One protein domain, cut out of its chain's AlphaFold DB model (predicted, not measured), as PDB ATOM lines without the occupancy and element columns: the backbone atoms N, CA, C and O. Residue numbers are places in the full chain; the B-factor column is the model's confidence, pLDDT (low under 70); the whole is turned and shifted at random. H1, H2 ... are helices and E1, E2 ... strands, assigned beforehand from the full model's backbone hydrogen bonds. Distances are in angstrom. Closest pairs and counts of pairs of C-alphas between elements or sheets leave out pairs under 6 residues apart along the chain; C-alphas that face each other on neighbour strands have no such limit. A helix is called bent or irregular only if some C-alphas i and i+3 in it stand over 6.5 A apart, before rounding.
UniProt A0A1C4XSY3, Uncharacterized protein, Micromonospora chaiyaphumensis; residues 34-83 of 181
ATOM      1  N   ALA A  34     -12.176  64.732  81.938       75.50
ATOM      2  CA  ALA A  34     -12.121  63.277  82.041       75.50
ATOM      3  C   ALA A  34     -13.450  62.581  81.689       75.50
ATOM      4  O   ALA A  34     -13.429  61.500  81.112       75.50
ATOM      5  N   SER A  35     -14.610  63.171  82.005       83.00
ATOM      6  CA  SER A  35     -15.902  62.609  81.585       83.00
ATOM      7  C   SER A  35     -16.073  62.712  80.073       83.00
ATOM      8  O   SER A  35     -16.463  61.735  79.442       83.00
ATOM      9  N   ALA A  36     -15.722  63.863  79.493       89.19
ATOM     10  CA  ALA A  36     -15.843  64.094  78.056       89.19
ATOM     11  C   ALA A  36     -14.950  63.149  77.230       89.19
ATOM     12  O   ALA A  36     -15.381  62.651  76.193       89.19
ATOM     13  N   GLU A  37     -13.733  62.854  77.700       91.19
ATOM     14  CA  GLU A  37     -12.838  61.888  77.046       91.19
ATOM     15  C   GLU A  37     -13.423  60.470  77.051       91.19
ATOM     16  O   GLU A  37     -13.441  59.795  76.022       91.19
ATOM     17  N   VAL A  38     -13.941  60.020  78.196       94.19
ATOM     18  CA  VAL A  38     -14.561  58.693  78.314       94.19
ATOM     19  C   VAL A  38     -15.773  58.581  77.394       94.19
ATOM     20  O   VAL A  38     -15.923  57.587  76.683       94.19
ATOM     21  N   ASP A  39     -16.621  59.608  77.377       94.31
ATOM     22  CA  ASP A  39     -17.820  59.624  76.547       94.31
ATOM     23  C   ASP A  39     -17.459  59.624  75.050       94.31
ATOM     24  O   ASP A  39     -18.118  58.944  74.264       94.31
ATOM     25  N   ALA A  40     -16.362  60.283  74.653       95.06
ATOM     26  CA  ALA A  40     -15.839  60.227  73.287       95.06
ATOM     27  C   ALA A  40     -15.338  58.823  72.896       95.06
ATOM     28  O   ALA A  40     -15.623  58.359  71.793       95.06
ATOM     29  N   VAL A  41     -14.641  58.116  73.793       95.88
ATOM     30  CA  VAL A  41     -14.199  56.726  73.558       95.88
ATOM     31  C   VAL A  41     -15.393  55.788  73.370       95.88
ATOM     32  O   VAL A  41     -15.389  54.936  72.481       95.88
ATOM     33  N   ILE A  42     -16.431  55.953  74.191       95.62
ATOM     34  CA  ILE A  42     -17.657  55.152  74.091       95.62
ATOM     35  C   ILE A  42     -18.396  55.471  72.790       95.62
ATOM     36  O   ILE A  42     -18.818  54.553  72.090       95.62
ATOM     37  N   ALA A  43     -18.501  56.751  72.424       95.81
ATOM     38  CA  ALA A  43     -19.117  57.177  71.169       95.81
ATOM     39  C   ALA A  43     -18.369  56.643  69.934       95.81
ATOM     40  O   ALA A  43     -19.000  56.334  68.926       95.81
ATOM     41  N   ALA A  44     -17.046  56.477  70.025       96.06
ATOM     42  CA  ALA A  44     -16.232  55.843  68.990       96.06
ATOM     43  C   ALA A  44     -16.403  54.312  68.920       96.06
ATOM     44  O   ALA A  44     -15.908  53.686  67.988       96.06
ATOM     45  N   GLY A  45     -17.103  53.693  69.878       94.62
ATOM     46  CA  GLY A  45     -17.315  52.244  69.923       94.62
ATOM     47  C   GLY A  45     -16.127  51.443  70.466       94.62
ATOM     48  O   GLY A  45     -16.122  50.216  70.325       94.62
ATOM     49  N   GLU A  46     -15.172  52.124  71.111       95.94
ATOM     50  CA  GLU A  46     -13.913  51.588  71.658       95.94
ATOM     51  C   GLU A  46     -13.965  51.348  73.180       95.94
ATOM     52  O   GLU A  46     -13.005  50.875  73.797       95.94
ATOM     53  N   GLY A  47     -15.104  51.652  73.805       96.56
ATOM     54  CA  GLY A  47     -15.348  51.312  75.197       96.56
ATOM     55  C   GLY A  47     -16.824  51.242  75.566       96.56
ATOM     56  O   GLY A  47     -17.711  51.554  74.776       96.56
ATOM     57  N   THR A  48     -17.078  50.824  76.800       97.12
ATOM     58  CA  THR A  48     -18.411  50.757  77.407       97.12
ATOM     59  C   THR A  48     -18.347  51.137  78.885       97.12
ATOM     60  O   THR A  48     -17.274  51.097  79.494       97.12
ATOM     61  N   ARG A  49     -19.493  51.476  79.484       95.88
ATOM     62  CA  ARG A  49     -19.636  51.632  80.939       95.88
ATOM     63  C   ARG A  49     -20.346  50.418  81.515       95.88
ATOM     64  O   ARG A  49     -21.462  50.106  81.113       95.88
ATOM     65  N   ILE A  50     -19.704  49.764  82.476       95.25
ATOM     66  CA  ILE A  50     -20.276  48.659  83.251       95.25
ATOM     67  C   ILE A  50     -19.866  48.900  84.691       95.25
ATOM     68  O   ILE A  50     -18.673  48.998  84.973       95.25
ATOM     69  N   ASP A  51     -20.829  49.023  85.601       93.38
ATOM     70  CA  ASP A  51     -20.510  49.245  87.006       93.38
ATOM     71  C   ASP A  51     -19.689  48.078  87.581       93.38
ATOM     72  O   ASP A  51     -19.755  46.935  87.116       93.38
ATOM     73  N   ALA A  52     -18.884  48.373  88.603       91.31
ATOM     74  CA  ALA A  52     -17.959  47.398  89.172       91.31
ATOM     75  C   ALA A  52     -18.659  46.130  89.695       91.31
ATOM     76  O   ALA A  52     -18.081  45.046  89.602       91.31
ATOM     77  N   THR A  53     -19.888  46.250  90.207       92.56
ATOM     78  CA  THR A  53     -20.663  45.128  90.754       92.56
ATOM     79  C   THR A  53     -21.135  44.197  89.645       92.56
ATOM     80  O   THR A  53     -20.946  42.982  89.742       92.56
ATOM     81  N   THR A  54     -21.690  44.750  88.565       92.94
ATOM     82  CA  THR A  54     -22.082  43.987  87.374       92.94
ATOM     83  C   THR A  54     -20.870  43.303  86.756       92.94
ATOM     84  O   THR A  54     -20.896  42.092  86.541       92.94
ATOM     85  N   LEU A  55     -19.763  44.030  86.562       92.19
ATOM     86  CA  LEU A  55     -18.542  43.449  86.003       92.19
ATOM     87  C   LEU A  55     -18.019  42.285  86.862       92.19
ATOM     88  O   LEU A  55     -17.619  41.264  86.315       92.19
ATOM     89  N   ALA A  56     -18.060  42.403  88.191       90.00
ATOM     90  CA  ALA A  56     -17.617  41.341  89.096       90.00
ATOM     91  C   ALA A  56     -18.562  40.124  89.133       90.00
ATOM     92  O   ALA A  56     -18.107  39.009  89.370       90.00
ATOM     93  N   THR A  57     -19.865  40.325  88.913       90.88
ATOM     94  CA  THR A  57     -20.880  39.269  89.064       90.88
ATOM     95  C   THR A  57     -21.143  38.532  87.752       90.88
ATOM     96  O   THR A  57     -21.211  37.303  87.713       90.88
ATOM     97  N   THR A  58     -21.303  39.273  86.656       91.56
ATOM     98  CA  THR A  58     -21.718  38.723  85.359       91.56
ATOM     99  C   THR A  58     -20.626  38.782  84.300       91.56
ATOM    100  O   THR A  58     -20.791  38.177  83.243       91.56
ATOM    101  N   GLY A  59     -19.512  39.469  84.564       93.81
ATOM    102  CA  GLY A  59     -18.576  39.865  83.518       93.81
ATOM    103  C   GLY A  59     -19.171  40.956  82.626       93.81
ATOM    104  O   GLY A  59     -20.197  41.557  82.958       93.81
ATOM    105  N   CYS A  60     -18.541  41.217  81.480       94.12
ATOM    106  CA  CYS A  60     -19.025  42.243  80.550       94.12
ATOM    107  C   CYS A  60     -20.030  41.732  79.504       94.12
ATOM    108  O   CYS A  60     -20.689  42.536  78.834       94.12
ATOM    109  N   GLY A  61     -20.177  40.408  79.385       92.62
ATOM    110  CA  GLY A  61     -21.199  39.760  78.568       92.62
ATOM    111  C   GLY A  61     -21.211  40.249  77.119       92.62
ATOM    112  O   GLY A  61     -20.168  40.396  76.482       92.62
ATOM    113  N   ALA A  62     -22.409  40.542  76.607       92.88
ATOM    114  CA  ALA A  62     -22.610  40.989  75.228       92.88
ATOM    115  C   ALA A  62     -21.872  42.297  74.882       92.88
ATOM    116  O   ALA A  62     -21.560  42.519  73.717       92.88
ATOM    117  N   SER A  63     -21.542  43.144  75.866       95.19
ATOM    118  CA  SER A  63     -20.816  44.399  75.608       95.19
ATOM    119  C   SER A  63     -19.376  44.171  75.139       95.19
ATOM    120  O   SER A  63     -18.803  45.041  74.490       95.19
ATOM    121  N   CYS A  64     -18.792  43.018  75.475       96.44
ATOM    122  CA  CYS A  64     -17.454  42.609  75.051       96.44
ATOM    123  C   CYS A  64     -17.457  41.591  73.910       96.44
ATOM    124  O   CYS A  64     -16.399  41.313  73.344       96.44
ATOM    125  N   ASP A  65     -18.606  40.992  73.600       96.75
ATOM    126  CA  ASP A  65     -18.697  39.980  72.551       96.75
ATOM    127  C   ASP A  65     -18.363  40.625  71.195       96.75
ATOM    128  O   ASP A  65     -18.906  41.670  70.834       96.75
ATOM    129  N   GLY A  66     -17.408  40.050  70.465       97.25
ATOM    130  CA  GLY A  66     -16.896  40.615  69.215       97.25
ATOM    131  C   GLY A  66     -16.004  41.853  69.370       97.25
ATOM    132  O   GLY A  66     -15.714  42.513  68.371       97.25
ATOM    133  N   LYS A  67     -15.549  42.191  70.583       97.81
ATOM    134  CA  LYS A  67     -14.630  43.317  70.828       97.81
ATOM    135  C   LYS A  67     -13.181  42.864  70.982       97.81
ATOM    136  O   LYS A  67     -12.899  41.710  71.292       97.81
ATOM    137  N   SER A  68     -12.244  43.786  70.765       97.06
ATOM    138  CA  SER A  68     -10.821  43.544  71.032       97.06
ATOM    139  C   SER A  68     -10.590  43.218  72.517       97.06
ATOM    140  O   SER A  68     -11.224  43.852  73.358       97.06
ATOM    141  N   PRO A  69      -9.647  42.330  72.882       97.69
ATOM    142  CA  PRO A  69      -9.220  42.142  74.275       97.69
ATOM    143  C   PRO A  69      -8.756  43.429  74.983       97.69
ATOM    144  O   PRO A  69      -8.733  43.476  76.211       97.69
ATOM    145  N   TYR A  70      -8.423  44.472  74.213       97.56
ATOM    146  CA  TYR A  70      -8.039  45.808  74.688       97.56
ATOM    147  C   TYR A  70      -9.207  46.812  74.756       97.56
ATOM    148  O   TYR A  70      -8.992  47.992  75.030       97.56
ATOM    149  N   PHE A  71     -10.440  46.366  74.499       97.62
ATOM    150  CA  PHE A  71     -11.651  47.177  74.616       97.62
ATOM    151  C   PHE A  71     -11.820  47.703  76.045       97.62
ATOM    152  O   PHE A  71     -11.688  46.951  77.015       97.62
ATOM    153  N   LYS A  72     -12.104  49.003  76.183       97.75
ATOM    154  CA  LYS A  72     -12.105  49.673  77.488       97.75
ATOM    155  C   LYS A  72     -13.439  49.501  78.210       97.75
ATOM    156  O   LYS A  72     -14.483  49.937  77.731       97.75
ATOM    157  N   ILE A  73     -13.398  48.938  79.413       97.31
ATOM    158  CA  ILE A  73     -14.557  48.799  80.300       97.31
ATOM    159  C   ILE A  73     -14.412  49.805  81.438       97.31
ATOM    160  O   ILE A  73     -13.649  49.590  82.380       97.31
ATOM    161  N   TYR A  74     -15.136  50.914  81.348       96.12
ATOM    162  CA  TYR A  74     -15.151  51.956  82.368       96.12
ATOM    163  C   TYR A  74     -16.076  51.554  83.518       96.12
ATOM    164  O   TYR A  74     -17.280  51.398  83.317       96.12
ATOM    165  N   TYR A  75     -15.517  51.408  84.721       91.44
ATOM    166  CA  TYR A  75     -16.246  50.897  85.893       91.44
ATOM    167  C   TYR A  75     -16.360  51.889  87.053       91.44
ATOM    168  O   TYR A  75     -17.142  51.664  87.976       91.44
ATOM    169  N   ASN A  76     -15.596  52.985  87.019       87.69
ATOM    170  CA  ASN A  76     -15.701  54.081  87.977       87.69
ATOM    171  C   ASN A  76     -15.128  55.376  87.374       87.69
ATOM    172  O   ASN A  76     -13.913  55.529  87.262       87.69
ATOM    173  N   GLY A  77     -15.991  56.309  86.959       87.25
ATOM    174  CA  GLY A  77     -15.561  57.568  86.343       87.25
ATOM    175  C   GLY A  77     -14.752  57.346  85.060       87.25
ATOM    176  O   GLY A  77     -15.307  56.880  84.061       87.25
ATOM    177  N   SER A  78     -13.462  57.694  85.098       91.44
ATOM    178  CA  SER A  78     -12.484  57.488  84.019       91.44
ATOM    179  C   SER A  78     -11.597  56.253  84.202       91.44
ATOM    180  O   SER A  78     -10.839  55.911  83.295       91.44
ATOM    181  N   SER A  79     -11.694  55.555  85.338       92.06
ATOM    182  CA  SER A  79     -11.001  54.283  85.535       92.06
ATOM    183  C   SER A  79     -11.596  53.220  84.622       92.06
ATOM    184  O   SER A  79     -12.812  52.998  84.618       92.06
ATOM    185  N   TYR A  80     -10.723  52.554  83.872       95.06
ATOM    186  CA  TYR A  80     -11.095  51.476  82.974       95.06
ATOM    187  C   TYR A  80     -10.278  50.220  83.233       95.06
ATOM    188  O   TYR A  80      -9.246  50.233  83.901       95.06
ATOM    189  N   TYR A  81     -10.793  49.134  82.686       95.19
ATOM    190  CA  TYR A  81     -10.210  47.812  82.702       95.19
ATOM    191  C   TYR A  81     -10.286  47.237  81.286       95.19
ATOM    192  O   TYR A  81     -11.262  47.500  80.581       95.19
ATOM    193  N   THR A  82      -9.289  46.470  80.856       97.50
ATOM    194  CA  THR A  82      -9.359  45.679  79.621       97.50
ATOM    195  C   THR A  82      -9.300  44.201  79.964       97.50
ATOM    196  O   THR A  82      -8.612  43.800  80.897       97.50
ATOM    197  N   CYS A  83      -9.996  43.359  79.205       97.56
ATOM    198  CA  CYS A  83      -9.999  41.919  79.467       97.56
ATOM    199  C   CYS A  83      -8.609  41.292  79.310       97.56
ATOM    200  O   CYS A  83      -8.325  40.242  79.876       97.56
TER     201      CYS A  83
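Overview. This is residues 34 to 83 of the 181 residues of an uncharacterized protein of Micromonospora chaiyaphumensis (UniProt A0A1C4XSY3). A small sheet of three short strands, E1, E2 and E3, forms the middle, with helix H1 slanting over one face and the shorter helix H2 standing up from the opposite face, so that the two helices lie far out with the sheet between them. A long loop, residues 59 to 71, leads from H2 back to E2, and the hairpin of E2 and E3 closes the sheet. The printed part has 50 residues, with two named helices and three named strands in the order H1, E1, H2, E2, E3; the class is mixed, helices and strands. The sheet runs E1, E2, E3 and is mixed, with E1 and E2 parallel and E2 and E3 antiparallel. The whole is compact, with a radius of gyration of the C-alphas of 10.1 A, and its C-alphas span 27 by 22 by 13 A along their three main axes.

Along the chain. Begin with the sheet at its longest strand, E2, residues 72 to 76. Find C-alpha 72 at (-12.105, 49.673, 77.488); from there E2 runs 11.9 A to C-alpha 76 at (-15.701, 54.081, 87.977). Beside it look for E1, residues 47 to 49, and for E3, residues 79 to 81, which ends at C-alpha 81 at (-10.210, 47.812, 82.702). Now go to the first printed residue, Ala 34, with its C-alpha at (-12.121, 63.277, 82.041): here H1 begins, residues 34 to 43, and it measures 14.3 A from first to last C-alpha. H2 takes residues 52 to 58 and measures 10.2 A. Neither helix is bent or irregular.

Arrangement. Start at E2, the inner strand, with the edge strands E1 and E3 as its neighbours. E1 and E2 are parallel, at 26 degrees between their directions; look at C-alphas 47 and 72, which face each other at 4.3 A, and at N 74 and O 48, within hydrogen-bond range at 2.8 A. E2 and E3 form a hairpin, antiparallel at 136 degrees; here C-alphas 74 and 80 face each other at 4.1 A, and N 73 and O 81 are within hydrogen-bond range at 2.8 A, as are N 81 and O 73 at 2.9 A. E1 and E3 are apart. Moving outward, you find H1 on the sheet at a height over the sheet of 9.4 A. It lies over E1 and E2 and runs slantwise to the strands, at 56 degrees to E1 on the local plane. The closest C-alphas of H1 and E1 are those of Ile 42 and Thr 48, 5.6 A apart. H2 is on the opposite face, over E2, with a height over the sheet of 10.5 A; only just enough of the sheet, 6 C-alphas, lies near it to fit a local plane. It stands up from the sheet, its line rising 45 degrees out of that plane. The closest C-alphas of H2 and E2 are those of Ala 52 and Tyr 75, 5.1 A apart. H1 and H2 are apart. E1, H2 and E2 make a strand-helix-strand unit, two parallel neighbour strands with a helix between them along the chain, and its crossover is right-handed. In H1 and H2 every O i to N i+4 pair is within hydrogen-bond range.

Size, cuts and confidence. For the greatest extent, look from Ala 36 to Thr 57, whose C-alphas are the two farthest apart at 27.6 A. The first and last printed C-alphas, those of Ala 34 and Cys 83, are 21.6 A apart. The printed part has no cut. The link from H2 to E2 is long, with 13 residues, while those from H1 to E1, E1 to H2 and E2 to E3 are tight. In the B-factor column the mean pLDDT of the printed part of this model is 93.8, and no printed residue is under 70.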